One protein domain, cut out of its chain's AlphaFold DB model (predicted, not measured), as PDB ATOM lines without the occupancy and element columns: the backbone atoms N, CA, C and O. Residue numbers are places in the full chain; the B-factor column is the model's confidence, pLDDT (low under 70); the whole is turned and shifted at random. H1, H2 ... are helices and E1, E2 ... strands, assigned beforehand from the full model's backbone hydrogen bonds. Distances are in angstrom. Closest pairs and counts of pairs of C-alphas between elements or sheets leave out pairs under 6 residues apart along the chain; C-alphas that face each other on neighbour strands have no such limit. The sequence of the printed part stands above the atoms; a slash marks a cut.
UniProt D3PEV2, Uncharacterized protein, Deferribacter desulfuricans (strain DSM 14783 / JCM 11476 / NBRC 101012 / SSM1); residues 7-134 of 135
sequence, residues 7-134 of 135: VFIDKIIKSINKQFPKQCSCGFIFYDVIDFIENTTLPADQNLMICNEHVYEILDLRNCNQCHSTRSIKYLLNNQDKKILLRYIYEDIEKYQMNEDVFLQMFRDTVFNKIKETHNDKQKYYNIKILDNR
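AT A GLANCE: This is residues 7 to 134 of the 135 residues of an uncharacterized protein of Deferribacter desulfuricans (strain DSM 14783 / JCM 11476 / NBRC 101012 / SSM1) (UniProt D3PEV2). The long helix H4 runs past a body of H1, H2, the strand hairpin E1 E2 and H3; residues 120 to 134 stick out. H3 makes a corner with H4's beginning. The printed part has 128 residues, mostly helix in its named elements, ordered H1 H2 E1 E2 H3 H4, the strands antiparallel. It is only just compact, close to loose: radius of gyration of the C-alphas 16.7 A, spans 54 by 37 by 25 A.

HOW THE PARTS SIT: H1, residues 7 to 17, touches H4, residues 100 to 132, with H4's residues 111 to 115 alone; the closest C-alphas, Ile 9 and Val 111, are 6.1 A apart, at a steep tilt of 65 degrees. H2, residues 33 to 38, touches H4's residues 115 to 119 alone, about perpendicular at 80 degrees; closest C-alphas Ile 34 and Lys 116, 7.2 A. In the hairpin of E1, residues 58 to 64, and E2, residues 70 to 74, N 62 and O 71 are within hydrogen-bond range at 2.8 A. H3, residues 79 to 95, only just touches H4, with 3 pairs of C-alphas within 8 A; H3 touches with its residues 89 to 93 alone and H4 with its residues 100 to 103 alone, and the closest C-alphas, those of Ile 93 and Glu 100, are 6.5 A apart. Every O i to N i+4 pair is within range in H2, H3 and H4, 6 of 7 in H1.

IN THESE COORDINATES: H1 begins at C-alpha 7 (-1.494, -51.460, 8.128); H4, 48.1 A long, ends at C-alpha 132 (14.961, -55.413, -22.780).

THE WHOLE: The printed part has no cut. Links H1 to H2 and H2 to E1 are long. Residues 43 to 56 and 121 to 134 have pLDDT under 70.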
ATOM      1  N   VAL A   7      -1.584 -49.988   8.130       87.50
ATOM      2  CA  VAL A   7      -1.494 -51.460   8.128       87.50
ATOM      3  C   VAL A   7      -2.639 -52.141   7.360       87.50
ATOM      4  O   VAL A   7      -2.521 -53.305   6.982       87.50
ATOM      5  N   PHE A   8      -3.748 -51.434   7.122       89.81
ATOM      6  CA  PHE A   8      -4.910 -51.957   6.403       89.81
ATOM      7  C   PHE A   8      -4.900 -51.637   4.910       89.81
ATOM      8  O   PHE A   8      -5.655 -52.264   4.169       89.81
ATOM      9  N   ILE A   9      -4.048 -50.716   4.450       90.12
ATOM     10  CA  ILE A   9      -4.071 -50.215   3.069       90.12
ATOM     11  C   ILE A   9      -3.920 -51.354   2.059       90.12
ATOM     12  O   ILE A   9      -4.750 -51.482   1.163       90.12
ATOM     13  N   ASP A  10      -2.960 -52.259   2.247       90.25
ATOM     14  CA  ASP A  10      -2.760 -53.384   1.322       90.25
ATOM     15  C   ASP A  10      -3.955 -54.349   1.296       90.25
ATOM     16  O   ASP A  10      -4.353 -54.837   0.233       90.25
ATOM     17  N   LYS A  11      -4.576 -54.609   2.457       92.06
ATOM     18  CA  LYS A  11      -5.793 -55.436   2.545       92.06
ATOM     19  C   LYS A  11      -6.955 -54.772   1.806       92.06
ATOM     20  O   LYS A  11      -7.670 -55.448   1.064       92.06
ATOM     21  N   ILE A  12      -7.117 -53.463   1.981       92.19
ATOM     22  CA  ILE A  12      -8.156 -52.658   1.333       92.19
ATOM     23  C   ILE A  12      -7.952 -52.652  -0.182       92.19
ATOM     24  O   ILE A  12      -8.868 -53.027  -0.910       92.19
ATOM     25  N   ILE A  13      -6.747 -52.348  -0.665       92.31
ATOM     26  CA  ILE A  13      -6.413 -52.355  -2.098       92.31
ATOM     27  C   ILE A  13      -6.663 -53.733  -2.708       92.31
ATOM     28  O   ILE A  13      -7.293 -53.847  -3.760       92.31
ATOM     29  N   LYS A  14      -6.239 -54.806  -2.029       92.06
ATOM     30  CA  LYS A  14      -6.507 -56.179  -2.473       92.06
ATOM     31  C   LYS A  14      -8.006 -56.461  -2.564       92.06
ATOM     32  O   LYS A  14      -8.435 -57.149  -3.487       92.06
ATOM     33  N   SER A  15      -8.805 -55.951  -1.630       92.94
ATOM     34  CA  SER A  15     -10.261 -56.083  -1.684       92.94
ATOM     35  C   SER A  15     -10.898 -55.253  -2.799       92.94
ATOM     36  O   SER A  15     -11.888 -55.697  -3.382       92.94
ATOM     37  N   ILE A  16     -10.374 -54.064  -3.086       92.88
ATOM     38  CA  ILE A  16     -10.867 -53.204  -4.163       92.88
ATOM     39  C   ILE A  16     -10.599 -53.870  -5.513       92.88
ATOM     40  O   ILE A  16     -11.527 -54.068  -6.288       92.88
ATOM     41  N   ASN A  17      -9.362 -54.310  -5.754       92.12
ATOM     42  CA  ASN A  17      -8.962 -54.932  -7.018       92.12
ATOM     43  C   ASN A  17      -9.784 -56.188  -7.358       92.12
ATOM     44  O   ASN A  17     -10.022 -56.462  -8.525       92.12
ATOM     45  N   LYS A  18     -10.274 -56.927  -6.352       93.69
ATOM     46  CA  LYS A  18     -11.153 -58.096  -6.549       93.69
ATOM     47  C   LYS A  18     -12.540 -57.764  -7.110       93.69
ATOM     48  O   LYS A  18     -13.245 -58.680  -7.514       93.69
ATOM     49  N   GLN A  19     -12.960 -56.500  -7.090       91.94
ATOM     50  CA  GLN A  19     -14.240 -56.079  -7.675       91.94
ATOM     51  C   GLN A  19     -14.173 -55.881  -9.187       91.94
ATOM     52  O   GLN A  19     -15.209 -55.603  -9.789       91.94
ATOM     53  N   PHE A  20     -12.981 -55.976  -9.777       93.12
ATOM     54  CA  PHE A  20     -12.751 -55.734 -11.191       93.12
ATOM     55  C   PHE A  20     -12.374 -57.043 -11.913       93.12
ATOM     56  O   PHE A  20     -11.697 -57.885 -11.315       93.12
ATOM     57  N   PRO A  21     -12.819 -57.242 -13.168       95.50
ATOM     58  CA  PRO A  21     -13.569 -56.290 -13.990       95.50
ATOM     59  C   PRO A  21     -15.006 -56.078 -13.494       95.50
ATOM     60  O   PRO A  21     -15.631 -56.974 -12.928       95.50
ATOM     61  N   LYS A  22     -15.528 -54.870 -13.699       92.25
ATOM     62  CA  LYS A  22     -16.857 -54.457 -13.242       92.25
ATOM     63  C   LYS A  22     -17.671 -53.943 -14.415       92.25
ATOM     64  O   LYS A  22     -17.201 -53.093 -15.159       92.25
ATOM     65  N   GLN A  23     -18.910 -54.404 -14.549       93.69
ATOM     66  CA  GLN A  23     -19.795 -53.948 -15.618       93.69
ATOM     67  C   GLN A  23     -20.782 -52.887 -15.117       93.69
ATOM     68  O   GLN A  23     -21.391 -53.009 -14.049       93.69
ATOM     69  N   CYS A  24     -20.933 -51.823 -15.899       93.44
ATOM     70  CA  CYS A  24     -21.974 -50.821 -15.745       93.44
ATOM     71  C   CYS A  24     -23.293 -51.304 -16.372       93.44
ATOM     72  O   CYS A  24     -23.300 -52.110 -17.296       93.44
ATOM     73  N   SER A  25     -24.429 -50.763 -15.934       90.38
ATOM     74  CA  SER A  25     -25.754 -51.082 -16.488       90.38
ATOM     75  C   SER A  25     -25.903 -50.689 -17.955       90.38
ATOM     76  O   SER A  25     -26.734 -51.266 -18.643       90.38
ATOM     77  N   CYS A  26     -25.102 -49.738 -18.444       94.31
ATOM     78  CA  CYS A  26     -25.039 -49.393 -19.866       94.31
ATOM     79  C   CYS A  26     -24.190 -50.359 -20.705       94.31
ATOM     80  O   CYS A  26     -24.006 -50.126 -21.892       94.31
ATOM     81  N   GLY A  27     -23.634 -51.409 -20.098       94.38
ATOM     82  CA  GLY A  27     -22.776 -52.379 -20.770       94.38
ATOM     83  C   GLY A  27     -21.284 -52.042 -20.741       94.38
ATOM     84  O   GLY A  27     -20.491 -52.942 -21.002       94.38
ATOM     85  N   PHE A  28     -20.884 -50.818 -20.365       94.19
ATOM     86  CA  PHE A  28     -19.468 -50.444 -20.229       94.19
ATOM     87  C   PHE A  28     -18.748 -51.317 -19.198       94.19
ATOM     88  O   PHE A  28     -19.269 -51.531 -18.101       94.19
ATOM     89  N   ILE A  29     -17.551 -51.797 -19.531       95.56
ATOM     90  CA  ILE A  29     -16.734 -52.636 -18.652       95.56
ATOM     91  C   ILE A  29     -15.549 -51.811 -18.171       95.56
ATOM     92  O   ILE A  29     -14.774 -51.321 -18.981       95.56
ATOM     93  N   PHE A  30     -15.414 -51.711 -16.853       94.56
ATOM     94  CA  PHE A  30     -14.224 -51.202 -16.191       94.56
ATOM     95  C   PHE A  30     -13.292 -52.382 -15.915       94.56
ATOM     96  O   PHE A  30     -13.663 -53.287 -15.159       94.56
ATOM     97  N   TYR A  31     -12.115 -52.412 -16.527       93.19
ATOM     98  CA  TYR A  31     -11.188 -53.543 -16.429       93.19
ATOM     99  C   TYR A  31     -10.442 -53.584 -15.098       93.19
ATOM    100  O   TYR A  31     -10.193 -54.663 -14.560       93.19
ATOM    101  N   ASP A  32     -10.137 -52.414 -14.544       93.44
ATOM    102  CA  ASP A  32      -9.493 -52.252 -13.249       93.44
ATOM    103  C   ASP A  32      -9.946 -50.959 -12.547       93.44
ATOM    104  O   ASP A  32     -10.840 -50.241 -13.004       93.44
ATOM    105  N   VAL A  33      -9.358 -50.692 -11.379       92.94
ATOM    106  CA  VAL A  33      -9.704 -49.537 -10.542       92.94
ATOM    107  C   VAL A  33      -9.301 -48.215 -11.188       92.94
ATOM    108  O   VAL A  33      -9.991 -47.219 -10.990       92.94
ATOM    109  N   ILE A  34      -8.185 -48.178 -11.918       92.75
ATOM    110  CA  ILE A  34      -7.700 -46.952 -12.558       92.75
ATOM    111  C   ILE A  34      -8.615 -46.606 -13.725       92.75
ATOM    112  O   ILE A  34      -9.139 -45.496 -13.759       92.75
ATOM    113  N   ASP A  35      -8.918 -47.586 -14.574       93.44
ATOM    114  CA  ASP A  35      -9.896 -47.456 -15.654       93.44
ATOM    115  C   ASP A  35     -11.265 -47.002 -15.118       93.44
ATOM    116  O   ASP A  35     -11.892 -46.075 -15.637       93.44
ATOM    117  N   PHE A  36     -11.709 -47.570 -13.992       93.25
ATOM    118  CA  PHE A  36     -12.908 -47.099 -13.302       93.25
ATOM    119  C   PHE A  36     -12.813 -45.634 -12.879       93.25
ATOM    120  O   PHE A  36     -13.779 -44.893 -13.058       93.25
ATOM    121  N   ILE A  37     -11.687 -45.202 -12.309       91.00
ATOM    122  CA  ILE A  37     -11.503 -43.822 -11.853       91.00
ATOM    123  C   ILE A  37     -11.486 -42.836 -13.030       91.00
ATOM    124  O   ILE A  37     -12.039 -41.743 -12.920       91.00
ATOM    125  N   GLU A  38     -10.888 -43.214 -14.152       92.06
ATOM    126  CA  GLU A  38     -10.801 -42.381 -15.356       92.06
ATOM    127  C   GLU A  38     -12.152 -42.276 -16.085       92.06
ATOM    128  O   GLU A  38     -12.495 -41.223 -16.623       92.06
ATOM    129  N   ASN A  39     -12.975 -43.329 -16.026       94.06
ATOM    130  CA  ASN A  39     -14.280 -43.400 -16.694       94.06
ATOM    131  C   ASN A  39     -15.483 -43.087 -15.787       94.06
ATOM    132  O   ASN A  39     -16.641 -43.358 -16.140       94.06
ATOM    133  N   THR A  40     -15.231 -42.505 -14.615       92.56
ATOM    134  CA  THR A  40     -16.277 -42.056 -13.693       92.56
ATOM    135  C   THR A  40     -15.955 -40.691 -13.081       92.56
ATOM    136  O   THR A  40     -14.799 -40.282 -12.997       92.56
ATOM    137  N   THR A  41     -16.982 -39.985 -12.612       90.25
ATOM    138  CA  THR A  41     -16.879 -38.694 -11.904       90.25
ATOM    139  C   THR A  41     -17.452 -38.800 -10.496       90.25
ATOM    140  O   THR A  41     -18.303 -39.646 -10.236       90.25
ATOM    141  N   LEU A  42     -17.007 -37.961  -9.563       84.19
ATOM    142  CA  LEU A  42     -17.629 -37.895  -8.238       84.19
ATOM    143  C   LEU A  42     -19.028 -37.246  -8.367       84.19
ATOM    144  O   LEU A  42     -19.127 -36.183  -8.975       84.19
ATOM    145  N   PRO A  43     -20.112 -37.863  -7.848       67.31
ATOM    146  CA  PRO A  43     -21.474 -37.324  -7.919       67.31
ATOM    147  C   PRO A  43     -21.634 -36.026  -7.108       67.31
ATOM    148  O   PRO A  43     -22.493 -35.212  -7.429       67.31
ATOM    149  N   ALA A  44     -20.822 -35.870  -6.062       62.38
ATOM    150  CA  ALA A  44     -20.590 -34.697  -5.221       62.38
ATOM    151  C   ALA A  44     -19.356 -35.010  -4.340       62.38
ATOM    152  O   ALA A  44     -18.894 -36.155  -4.353       62.38
ATOM    153  N   ASP A  45     -18.857 -34.059  -3.542       57.34
ATOM    154  CA  ASP A  45     -17.865 -34.324  -2.481       57.34
ATOM    155  C   ASP A  45     -18.510 -35.141  -1.342       57.34
ATOM    156  O   ASP A  45     -18.697 -34.668  -0.224       57.34
ATOM    157  N   GLN A  46     -18.964 -36.363  -1.628       54.38
ATOM    158  CA  GLN A  46     -19.496 -37.257  -0.608       54.38
ATOM    159  C   GLN A  46     -18.337 -37.965   0.081       54.38
ATOM    160  O   GLN A  46     -17.603 -38.759  -0.513       54.38
ATOM    161  N   ASN A  47     -18.180 -37.616   1.352       54.03
ATOM    162  CA  ASN A  47     -17.179 -38.166   2.243       54.03
ATOM    163  C   ASN A  47     -17.509 -39.623   2.571       54.03
ATOM    164  O   ASN A  47     -18.672 -40.030   2.639       54.03
ATOM    165  N   LEU A  48     -16.463 -40.404   2.822       63.84
ATOM    166  CA  LEU A  48     -16.597 -41.613   3.623       63.84
ATOM    167  C   LEU A  48     -17.284 -41.207   4.933       63.84
ATOM    168  O   LEU A  48     -16.883 -40.219   5.537       63.84
ATOM    169  N   MET A  49     -18.316 -41.933   5.347       64.75
ATOM    170  CA  MET A  49     -19.036 -41.651   6.588       64.75
ATOM    171  C   MET A  49     -18.807 -42.805   7.563       64.75
ATOM    172  O   MET A  49     -18.680 -43.959   7.143       64.75
ATOM    173  N   ILE A  50     -18.767 -42.515   8.859       65.88
ATOM    174  CA  ILE A  50     -18.876 -43.518   9.919       65.88
ATOM    175  C   ILE A  50     -20.283 -43.388  10.518       65.88
ATOM    176  O   ILE A  50     -20.727 -42.291  10.842       65.88
ATOM    177  N   CYS A  51     -21.027 -44.490  10.663       62.03
ATOM    178  CA  CYS A  51     -22.269 -44.492  11.449       62.03
ATOM    179  C   CYS A  51     -22.275 -45.654  12.431       62.03
ATOM    180  O   CYS A  51     -21.968 -46.781  12.048       62.03
ATOM    181  N   ASN A  52     -22.706 -45.386  13.666       55.47
ATOM    182  CA  ASN A  52     -22.953 -46.393  14.702       55.47
ATOM    183  C   ASN A  52     -21.792 -47.386  14.876       55.47
ATOM    184  O   ASN A  52     -22.014 -48.592  14.872       55.47
ATOM    185  N   GLU A  53     -20.555 -46.889  14.966       57.47
ATOM    186  CA  GLU A  53     -19.352 -47.724  15.138       57.47
ATOM    187  C   GLU A  53     -19.102 -48.727  13.990       57.47
ATOM    188  O   GLU A  53     -18.410 -49.739  14.135       57.47
ATOM    189  N   HIS A  54     -19.643 -48.438  12.809       58.03
ATOM    190  CA  HIS A  54     -19.355 -49.164  11.586       58.03
ATOM    191  C   HIS A  54     -18.769 -48.202  10.557       58.03
ATOM    192  O   HIS A  54     -19.412 -47.241  10.130       58.03
ATOM    193  N   VAL A  55     -17.539 -48.483  10.121       62.47
ATOM    194  CA  VAL A  55     -17.019 -47.861   8.903       62.47
ATOM    195  C   VAL A  55     -17.804 -48.463   7.742       62.47
ATOM    196  O   VAL A  55     -17.806 -49.689   7.570       62.47
ATOM    197  N   TYR A  56     -18.502 -47.631   6.966       66.50
ATOM    198  CA  TYR A  56     -19.157 -48.129   5.766       66.50
ATOM    199  C   TYR A  56     -18.095 -48.716   4.839       66.50
ATOM    200  O   TYR A  56     -17.042 -48.130   4.593       66.50
ATOM    201  N   GLU A  57     -18.396 -49.890   4.289       74.94
ATOM    202  CA  GLU A  57     -17.552 -50.551   3.293       74.94
ATOM    203  C   GLU A  57     -17.490 -49.778   1.974       74.94
ATOM    204  O   GLU A  57     -16.809 -50.206   1.055       74.94
ATOM    205  N   ILE A  58     -18.220 -48.672   1.840       80.75
ATOM    206  CA  ILE A  58     -18.171 -47.799   0.673       80.75
ATOM    207  C   ILE A  58     -17.018 -46.816   0.882       80.75
ATOM    208  O   ILE A  58     -17.074 -45.977   1.772       80.75
ATOM    209  N   LEU A  59     -15.978 -46.943   0.057       83.56
ATOM    210  CA  LEU A  59     -14.832 -46.030   0.031       83.56
ATOM    211  C   LEU A  59     -15.135 -44.773  -0.784       83.56
ATOM    212  O   LEU A  59     -14.673 -43.690  -0.446       83.56
ATOM    213  N   ASP A  60     -15.856 -44.942  -1.891       84.44
ATOM    214  CA  ASP A  60     -16.167 -43.850  -2.805       84.44
ATOM    215  C   ASP A  60     -17.422 -44.161  -3.632       84.44
ATOM    216  O   ASP A  60     -17.709 -45.328  -3.931       84.44
ATOM    217  N   LEU A  61     -18.155 -43.125  -4.028       87.62
ATOM    218  CA  LEU A  61     -19.288 -43.203  -4.951       87.62
ATOM    219  C   LEU A  61     -18.932 -42.415  -6.204       87.62
ATOM    220  O   LEU A  61     -18.495 -41.279  -6.110       87.62
ATOM    221  N   ARG A  62     -19.112 -43.009  -7.386       89.19
ATOM    222  CA  ARG A  62     -18.745 -42.388  -8.665       89.19
ATOM    223  C   ARG A  62     -19.820 -42.636  -9.719       89.19
ATOM    224  O   ARG A  62     -20.379 -43.727  -9.791       89.19
ATOM    225  N   ASN A  63     -20.118 -41.648 -10.548       91.50
ATOM    226  CA  ASN A  63     -21.055 -41.753 -11.658       91.50
ATOM    227  C   ASN A  63     -20.323 -42.183 -12.926       91.50
ATOM    228  O   ASN A  63     -19.307 -41.598 -13.286       91.50
ATOM    229  N   CYS A  64     -20.851 -43.189 -13.624       94.44
ATOM    230  CA  CYS A  64     -20.348 -43.578 -14.941       94.44
ATOM    231  C   CYS A  64     -20.461 -42.418 -15.934       94.44
ATOM    232  O   CYS A  64     -21.545 -41.863 -16.097       94.44
ATOM    233  N   ASN A  65     -19.379 -42.105 -16.649       94.75
ATOM    234  CA  ASN A  65     -19.375 -41.005 -17.617       94.75
ATOM    235  C   ASN A  65     -20.279 -41.264 -18.834       94.75
ATOM    236  O   ASN A  65     -20.659 -40.318 -19.512       94.75
ATOM    237  N   GLN A  66     -20.645 -42.523 -19.107       93.38
ATOM    238  CA  GLN A  66     -21.486 -42.875 -20.256       93.38
ATOM    239  C   GLN A  66     -22.989 -42.816 -19.973       93.38
ATOM    240  O   GLN A  66     -23.761 -42.445 -20.848       93.38
ATOM    241  N   CYS A  67     -23.425 -43.236 -18.782       94.56
ATOM    242  CA  CYS A  67     -24.855 -43.370 -18.477       94.56
ATOM    243  C   CYS A  67     -25.272 -42.745 -17.144       94.56
ATOM    244  O   CYS A  67     -26.399 -42.949 -16.701       94.56
ATOM    245  N   HIS A  68     -24.345 -42.069 -16.463       92.81
ATOM    246  CA  HIS A  68     -24.534 -41.374 -15.187       92.81
ATOM    247  C   HIS A  68     -25.033 -42.237 -14.019       92.81
ATOM    248  O   HIS A  68     -25.300 -41.716 -12.941       92.81
ATOM    249  N   SER A  69     -25.099 -43.566 -14.175       90.81
ATOM    250  CA  SER A  69     -25.452 -44.458 -13.068       90.81
ATOM    251  C   SER A  69     -24.360 -44.425 -11.999       90.81
ATOM    252  O   SER A  69     -23.175 -44.559 -12.328       90.81
ATOM    253  N   THR A  70     -24.760 -44.309 -10.734       90.94
ATOM    254  CA  THR A  70     -23.844 -44.318  -9.593       90.94
ATOM    255  C   THR A  70     -23.302 -45.721  -9.324       90.94
ATOM    256  O   THR A  70     -24.018 -46.725  -9.334       90.94
ATOM    257  N   ARG A  71     -21.999 -45.795  -9.069       89.19
ATOM    258  CA  ARG A  71     -21.235 -47.005  -8.778       89.19
ATOM    259  C   ARG A  71     -20.370 -46.754  -7.553       89.19
ATOM    260  O   ARG A  71     -19.644 -45.775  -7.488       89.19
ATOM    261  N   SER A  72     -20.405 -47.680  -6.605       88.12
ATOM    262  CA  SER A  72     -19.554 -47.616  -5.418       88.12
ATOM    263  C   SER A  72     -18.232 -48.350  -5.632       88.12
ATOM    264  O   SER A  72     -18.245 -49.483  -6.131       88.12
ATOM    265  N   ILE A  73     -17.131 -47.782  -5.156       88.75
ATOM    266  CA  ILE A  73     -15.925 -48.531  -4.803       88.75
ATOM    267  C   ILE A  73     -16.105 -48.988  -3.366       88.75
ATOM    268  O   ILE A  73     -16.290 -48.163  -2.471       88.75
ATOM    269  N   LYS A  74     -16.090 -50.303  -3.149       88.25
ATOM    270  CA  LYS A  74     -16.204 -50.871  -1.807       88.25
ATOM    271  C   LYS A  74     -14.870 -51.423  -1.315       88.25
ATOM    272  O   LYS A  74     -13.961 -51.640  -2.108       88.25
ATOM    273  N   TYR A  75     -14.757 -51.718  -0.033       86.19
ATOM    274  CA  TYR A  75     -13.714 -52.572   0.516       86.19
ATOM    275  C   TYR A  75     -14.338 -53.525   1.531       86.19
ATOM    276  O   TYR A  75     -15.242 -53.160   2.273       86.19
ATOM    277  N   LEU A  76     -13.864 -54.765   1.535       85.50
ATOM    278  CA  LEU A  76     -14.377 -55.833   2.374       85.50
ATOM    279  C   LEU A  76     -13.286 -56.226   3.368       85.50
ATOM    280  O   LEU A  76     -12.268 -56.821   3.009       85.50
ATOM    281  N   LEU A  77     -13.516 -55.887   4.630       85.06
ATOM    282  CA  LEU A  77     -12.717 -56.350   5.759       85.06
ATOM    283  C   LEU A  77     -13.575 -57.277   6.622       85.06
ATOM    284  O   LEU A  77     -14.792 -57.114   6.714       85.06
ATOM    285  N   ASN A  78     -12.952 -58.262   7.268       87.56
ATOM    286  CA  ASN A  78     -13.668 -59.062   8.262       87.56
ATOM    287  C   ASN A  78     -14.031 -58.188   9.484       87.56
ATOM    288  O   ASN A  78     -13.481 -57.104   9.682       87.56
ATOM    289  N   ASN A  79     -14.953 -58.662  10.323       85.81
ATOM    290  CA  ASN A  79     -15.448 -57.881  11.463       85.81
ATOM    291  C   ASN A  79     -14.346 -57.490  12.461       85.81
ATOM    292  O   ASN A  79     -14.432 -56.429  13.074       85.81
ATOM    293  N   GLN A  80     -13.312 -58.318  12.621       89.19
ATOM    294  CA  GLN A  80     -12.190 -58.014  13.507       89.19
ATOM    295  C   GLN A  80     -11.326 -56.883  12.936       89.19
ATOM    296  O   GLN A  80     -11.067 -55.902  13.629       89.19
ATOM    297  N   ASP A  81     -10.949 -56.977  11.661       89.44
ATOM    298  CA  ASP A  81     -10.193 -55.954  10.940       89.44
ATOM    299  C   ASP A  81     -10.958 -54.620  10.911       89.44
ATOM    300  O   ASP A  81     -10.353 -53.574  11.125       89.44
ATOM    301  N   LYS A  82     -12.288 -54.641  10.737       86.19
ATOM    302  CA  LYS A  82     -13.137 -53.435  10.803       86.19
ATOM    303  C   LYS A  82     -13.085 -52.749  12.166       86.19
ATOM    304  O   LYS A  82     -12.912 -51.537  12.222       86.19
ATOM    305  N   LYS A  83     -13.212 -53.514  13.258       86.88
ATOM    306  CA  LYS A  83     -13.143 -52.971  14.626       86.88
ATOM    307  C   LYS A  83     -11.779 -52.351  14.918       86.88
ATOM    308  O   LYS A  83     -11.708 -51.278  15.506       86.88
ATOM    309  N   ILE A  84     -10.702 -53.014  14.493       90.00
ATOM    310  CA  ILE A  84      -9.340 -52.503  14.684       90.00
ATOM    311  C   ILE A  84      -9.114 -51.246  13.835       90.00
ATOM    312  O   ILE A  84      -8.569 -50.274  14.347       90.00
ATOM    313  N   LEU A  85      -9.558 -51.242  12.574       89.38
ATOM    314  CA  LEU A  85      -9.480 -50.067  11.706       89.38
ATOM    315  C   LEU A  85     -10.218 -48.879  12.327       89.38
ATOM    316  O   LEU A  85      -9.632 -47.811  12.441       89.38
ATOM    317  N   LEU A  86     -11.461 -49.073  12.774       88.06
ATOM    318  CA  LEU A  86     -12.245 -48.016  13.411       88.06
ATOM    319  C   LEU A  86     -11.550 -47.461  14.657       88.06
ATOM    320  O   LEU A  86     -11.452 -46.248  14.815       88.06
ATOM    321  N   ARG A  87     -11.022 -48.342  15.516       89.56
ATOM    322  CA  ARG A  87     -10.257 -47.923  16.692       89.56
ATOM    323  C   ARG A  87      -9.060 -47.058  16.296       89.56
ATOM    324  O   ARG A  87      -8.869 -46.001  16.876       89.56
ATOM    325  N   TYR A  88      -8.285 -47.476  15.296       91.69
ATOM    326  CA  TYR A  88      -7.137 -46.701  14.817       91.69
ATOM    327  C   TYR A  88      -7.529 -45.359  14.209       91.69
ATOM    328  O   TYR A  88      -6.816 -44.384  14.418       91.69
ATOM    329  N   ILE A  89      -8.655 -45.294  13.493       89.19
ATOM    330  CA  ILE A  89      -9.193 -44.034  12.976       89.19
ATOM    331  C   ILE A  89      -9.466 -43.073  14.140       89.19
ATOM    332  O   ILE A  89      -8.959 -41.956  14.122       89.19
ATOM    333  N   TYR A  90     -10.189 -43.510  15.177       89.12
ATOM    334  CA  TYR A  90     -10.492 -42.652  16.327       89.12
ATOM    335  C   TYR A  90      -9.251 -42.263  17.137       89.12
ATOM    336  O   TYR A  90      -9.101 -41.092  17.479       89.12
ATOM    337  N   GLU A  91      -8.336 -43.204  17.388       91.62
ATOM    338  CA  GLU A  91      -7.069 -42.918  18.073       91.62
ATOM    339  C   GLU A  91      -6.232 -41.882  17.305       91.62
ATOM    340  O   GLU A  91      -5.640 -40.993  17.914       91.62
ATOM    341  N   ASP A  92      -6.172 -41.973  15.973       90.94
ATOM    342  CA  ASP A  92      -5.441 -41.006  15.153       90.94
ATOM    343  C   ASP A  92      -6.161 -39.641  15.105       90.94
ATOM    344  O   ASP A  92      -5.504 -38.607  15.223       90.94
ATOM    345  N   ILE A  93      -7.494 -39.616  14.980       89.94
ATOM    346  CA  ILE A  93      -8.300 -38.383  15.030       89.94
ATOM    347  C   ILE A  93      -8.055 -37.632  16.343       89.94
ATOM    348  O   ILE A  93      -7.757 -36.437  16.314       89.94
ATOM    349  N   GLU A  94      -8.120 -38.329  17.479       92.50
ATOM    350  CA  GLU A  94      -7.896 -37.750  18.807       92.50
ATOM    351  C   GLU A  94      -6.449 -37.269  18.966       92.50
ATOM    352  O   GLU A  94      -6.199 -36.110  19.307       92.50
ATOM    353  N   LYS A  95      -5.479 -38.135  18.650       92.94
ATOM    354  CA  LYS A  95      -4.047 -37.845  18.788       92.94
ATOM    355  C   LYS A  95      -3.608 -36.628  17.979       92.94
ATOM    356  O   LYS A  95      -2.730 -35.888  18.424       92.94
ATOM    357  N   TYR A  96      -4.167 -36.452  16.785       91.06
ATOM    358  CA  TYR A  96      -3.817 -35.358  15.884       91.06
ATOM    359  C   TYR A  96      -4.816 -34.194  15.919       91.06
ATOM    360  O   TYR A  96      -4.641 -33.250  15.153       91.06
ATOM    361  N   GLN A  97      -5.822 -34.241  16.804       92.62
ATOM    362  CA  GLN A  97      -6.876 -33.226  16.944       92.62
ATOM    363  C   GLN A  97      -7.511 -32.847  15.595       92.62
ATOM    364  O   GLN A  97      -7.682 -31.673  15.265       92.62
ATOM    365  N   MET A  98      -7.810 -33.859  14.780       89.62
ATOM    366  CA  MET A  98      -8.313 -33.675  13.421       89.62
ATOM    367  C   MET A  98      -9.838 -33.719  13.382       89.62
ATOM    368  O   MET A  98     -10.477 -34.380  14.192       89.62
ATOM    369  N   ASN A  99     -10.438 -33.044  12.406       89.25
ATOM    370  CA  ASN A  99     -11.848 -33.256  12.106       89.25
ATOM    371  C   ASN A  99     -12.036 -34.635  11.438       89.25
ATOM    372  O   ASN A  99     -11.232 -35.019  10.587       89.25
ATOM    373  N   GLU A 100     -13.088 -35.364  11.824       86.75
ATOM    374  CA  GLU A 100     -13.368 -36.714  11.318       86.75
ATOM    375  C   GLU A 100     -13.503 -36.747   9.790       86.75
ATOM    376  O   GLU A 100     -12.847 -37.562   9.144       86.75
ATOM    377  N   ASP A 101     -14.259 -35.823   9.190       83.81
ATOM    378  CA  ASP A 101     -14.450 -35.778   7.737       83.81
ATOM    379  C   ASP A 101     -13.126 -35.551   7.001       83.81
ATOM    380  O   ASP A 101     -12.831 -36.223   6.011       83.81
ATOM    381  N   VAL A 102     -12.288 -34.643   7.516       86.38
ATOM    382  CA  VAL A 102     -10.953 -34.371   6.958       86.38
ATOM    383  C   VAL A 102     -10.087 -35.628   7.015       86.38
ATOM    384  O   VAL A 102      -9.438 -35.990   6.032       86.38
ATOM    385  N   PHE A 103     -10.104 -36.331   8.144       88.38
ATOM    386  CA  PHE A 103      -9.353 -37.568   8.304       88.38
ATOM    387  C   PHE A 103      -9.827 -38.655   7.332       88.38
ATOM    388  O   PHE A 103      -9.017 -39.332   6.697       88.38
ATOM    389  N   LEU A 104     -11.141 -38.812   7.187       85.69
ATOM    390  CA  LEU A 104     -11.749 -39.795   6.300       85.69
ATOM    391  C   LEU A 104     -11.452 -39.512   4.820       85.69
ATOM    392  O   LEU A 104     -11.172 -40.448   4.064       85.69
ATOM    393  N   GLN A 105     -11.421 -38.240   4.413       84.81
ATOM    394  CA  GLN A 105     -10.937 -37.832   3.091       84.81
ATOM    395  C   GLN A 105      -9.459 -38.197   2.903       84.81
ATOM    396  O   GLN A 105      -9.107 -38.847   1.919       84.81
ATOM    397  N   MET A 106      -8.598 -37.871   3.873       88.19
ATOM    398  CA  MET A 106      -7.174 -38.219   3.817       88.19
ATOM    399  C   MET A 106      -6.948 -39.732   3.731       88.19
ATOM    400  O   MET A 106      -6.088 -40.194   2.975       88.19
ATOM    401  N   PHE A 107      -7.724 -40.519   4.475       88.50
ATOM    402  CA  PHE A 107      -7.700 -41.975   4.420       88.50
ATOM    403  C   PHE A 107      -8.055 -42.491   3.020       88.50
ATOM    404  O   PHE A 107      -7.291 -43.264   2.434       88.50
ATOM    405  N   ARG A 108      -9.179 -42.026   2.459       88.31
ATOM    406  CA  ARG A 108      -9.627 -42.366   1.101       88.31
ATOM    407  C   ARG A 108      -8.555 -42.029   0.064       88.31
ATOM    408  O   ARG A 108      -8.179 -42.878  -0.747       88.31
ATOM    409  N   ASP A 109      -8.026 -40.815   0.120       88.44
ATOM    410  CA  ASP A 109      -7.039 -40.321  -0.838       88.44
ATOM    411  C   ASP A 109      -5.715 -41.084  -0.712       88.44
ATOM    412  O   ASP A 109      -5.083 -41.404  -1.718       88.44
ATOM    413  N   THR A 110      -5.329 -41.477   0.507       90.56
ATOM    414  CA  THR A 110      -4.174 -42.354   0.751       90.56
ATOM    415  C   THR A 110      -4.332 -43.696   0.037       90.56
ATOM    416  O   THR A 110      -3.399 -44.152  -0.628       90.56
ATOM    417  N   VAL A 111      -5.508 -44.329   0.142       90.88
ATOM    418  CA  VAL A 111      -5.792 -45.595  -0.552       90.88
ATOM    419  C   VAL A 111      -5.659 -45.410  -2.063       90.88
ATOM    420  O   VAL A 111      -4.942 -46.175  -2.710       90.88
ATOM    421  N   PHE A 112      -6.289 -44.381  -2.637       89.62
ATOM    422  CA  PHE A 112      -6.252 -44.157  -4.086       89.62
ATOM    423  C   PHE A 112      -4.875 -43.758  -4.610       89.62
ATOM    424  O   PHE A 112      -4.471 -44.239  -5.670       89.62
ATOM    425  N   ASN A 113      -4.125 -42.941  -3.874       90.94
ATOM    426  CA  ASN A 113      -2.746 -42.611  -4.223       90.94
ATOM    427  C   ASN A 113      -1.883 -43.871  -4.248       90.94
ATOM    428  O   ASN A 113      -1.132 -44.080  -5.200       90.94
ATOM    429  N   LYS A 114      -2.068 -44.774  -3.279       90.69
ATOM    430  CA  LYS A 114      -1.318 -46.026  -3.259       90.69
ATOM    431  C   LYS A 114      -1.676 -46.953  -4.424       90.69
ATOM    432  O   LYS A 114      -0.788 -47.578  -5.000       90.69
ATOM    433  N   ILE A 115      -2.948 -47.001  -4.827       89.44
ATOM    434  CA  ILE A 115      -3.370 -47.723  -6.039       89.44
ATOM    435  C   ILE A 115      -2.659 -47.149  -7.272       89.44
ATOM    436  O   ILE A 115      -2.053 -47.912  -8.025       89.44
ATOM    437  N   LYS A 116      -2.661 -45.820  -7.444       88.31
ATOM    438  CA  LYS A 116      -1.984 -45.142  -8.564       88.31
ATOM    439  C   LYS A 116      -0.481 -45.427  -8.599       88.31
ATOM    440  O   LYS A 116       0.037 -45.773  -9.656       88.31
ATOM    441  N   GLU A 117       0.208 -45.353  -7.457       87.56
ATOM    442  CA  GLU A 117       1.631 -45.716  -7.344       87.56
ATOM    443  C   GLU A 117       1.883 -47.146  -7.836       87.56
ATOM    444  O   GLU A 117       2.686 -47.365  -8.741       87.56
ATOM    445  N   THR A 118       1.131 -48.122  -7.310       80.12
ATOM    446  CA  THR A 118       1.307 -49.535  -7.689       80.12
ATOM    447  C   THR A 118       0.984 -49.815  -9.157       80.12
ATOM    448  O   THR A 118       1.516 -50.763  -9.735       80.12
ATOM    449  N   HIS A 119       0.112 -49.015  -9.773       77.94
ATOM    450  CA  HIS A 119      -0.202 -49.111 -11.192       77.94
ATOM    451  C   HIS A 119       0.926 -48.540 -12.063       77.94
ATOM    452  O   HIS A 119       1.370 -49.196 -13.007       77.94
ATOM    453  N   ASN A 120       1.452 -47.367 -11.705       73.06
ATOM    454  CA  ASN A 120       2.567 -46.731 -12.408       73.06
ATOM    455  C   ASN A 120       3.846 -47.575 -12.342       73.06
ATOM    456  O   ASN A 120       4.547 -47.708 -13.346       73.06
ATOM    457  N   ASP A 121       4.119 -48.213 -11.202       64.81
ATOM    458  CA  ASP A 121       5.253 -49.131 -11.057       64.81
ATOM    459  C   ASP A 121       5.124 -50.349 -11.980       64.81
ATOM    460  O   ASP A 121       6.099 -50.767 -12.611       64.81
ATOM    461  N   LYS A 122       3.907 -50.890 -12.130       61.09
ATOM    462  CA  LYS A 122       3.634 -51.975 -13.080       61.09
ATOM    463  C   LYS A 122       3.831 -51.514 -14.521       61.09
ATOM    464  O   LYS A 122       4.514 -52.210 -15.266       61.09
ATOM    465  N   GLN A 123       3.295 -50.356 -14.913       59.31
ATOM    466  CA  GLN A 123       3.493 -49.811 -16.263       59.31
ATOM    467  C   GLN A 123       4.974 -49.561 -16.569       59.31
ATOM    468  O   GLN A 123       5.462 -49.952 -17.628       59.31
ATOM    469  N   LYS A 124       5.719 -48.982 -15.622       56.44
ATOM    470  CA  LYS A 124       7.163 -48.759 -15.754       56.44
ATOM    471  C   LYS A 124       7.922 -50.077 -15.925       56.44
ATOM    472  O   LYS A 124       8.771 -50.175 -16.805       56.44
ATOM    473  N   TYR A 125       7.587 -51.099 -15.140       47.94
ATOM    474  CA  TYR A 125       8.194 -52.426 -15.251       47.94
ATOM    475  C   TYR A 125       7.876 -53.119 -16.588       47.94
ATOM    476  O   TYR A 125       8.770 -53.704 -17.200       47.94
ATOM    477  N   TYR A 126       6.635 -53.021 -17.080       47.94
ATOM    478  CA  TYR A 126       6.266 -53.525 -18.409       47.94
ATOM    479  C   TYR A 126       7.027 -52.803 -19.525       47.94
ATOM    480  O   TYR A 126       7.551 -53.458 -20.423       47.94
ATOM    481  N   ASN A 127       7.154 -51.479 -19.441       55.59
ATOM    482  CA  ASN A 127       7.888 -50.691 -20.430       55.59
ATOM    483  C   ASN A 127       9.385 -51.038 -20.455       55.59
ATOM    484  O   ASN A 127       9.952 -51.156 -21.537       55.59
ATOM    485  N   ILE A 128      10.008 -51.281 -19.296       56.41
ATOM    486  CA  ILE A 128      11.404 -51.751 -19.213       56.41
ATOM    487  C   ILE A 128      11.547 -53.142 -19.845       56.41
ATOM    488  O   ILE A 128      12.399 -53.340 -20.701       56.41
ATOM    489  N   LYS A 129      10.656 -54.090 -19.526       51.34
ATOM    490  CA  LYS A 129      10.687 -55.440 -20.121       51.34
ATOM    491  C   LYS A 129      10.493 -55.463 -21.638       51.34
ATOM    492  O   LYS A 129      11.025 -56.343 -22.306       51.34
ATOM    493  N   ILE A 130       9.700 -54.545 -22.187       53.03
ATOM    494  CA  ILE A 130       9.531 -54.417 -23.641       53.03
ATOM    495  C   ILE A 130      10.808 -53.869 -24.286       53.03
ATOM    496  O   ILE A 130      11.129 -54.267 -25.403       53.03
ATOM    497  N   LEU A 131      11.535 -52.983 -23.601       51.19
ATOM    498  CA  LEU A 131      12.818 -52.463 -24.072       51.19
ATOM    499  C   LEU A 131      13.924 -53.528 -24.002       51.19
ATOM    500  O   LEU A 131      14.669 -53.666 -24.966       51.19
ATOM    501  N   ASP A 132      13.968 -54.338 -22.940       52.34
ATOM    502  CA  ASP A 132      14.961 -55.413 -22.780       52.34
ATOM    503  C   ASP A 132      14.755 -56.578 -23.767       52.34
ATOM    504  O   ASP A 132      15.714 -57.212 -24.185       52.34
ATOM    505  N   ASN A 133      13.513 -56.845 -24.191       50.62
ATOM    506  CA  ASN A 133      13.195 -57.875 -25.194       50.62
ATOM    507  C   ASN A 133      13.331 -57.391 -26.653       50.62
ATOM    508  O   ASN A 133      12.907 -58.089 -27.577       50.62
ATOM    509  N   ARG A 134      13.852 -56.178 -26.876       48.38
ATOM    510  CA  ARG A 134      14.104 -55.598 -28.208       48.38
ATOM    511  C   ARG A 134      15.601 -55.441 -28.521       48.38
ATOM    512  O   ARG A 134      15.922 -54.760 -29.495       48.38
TER     513      ARG A 134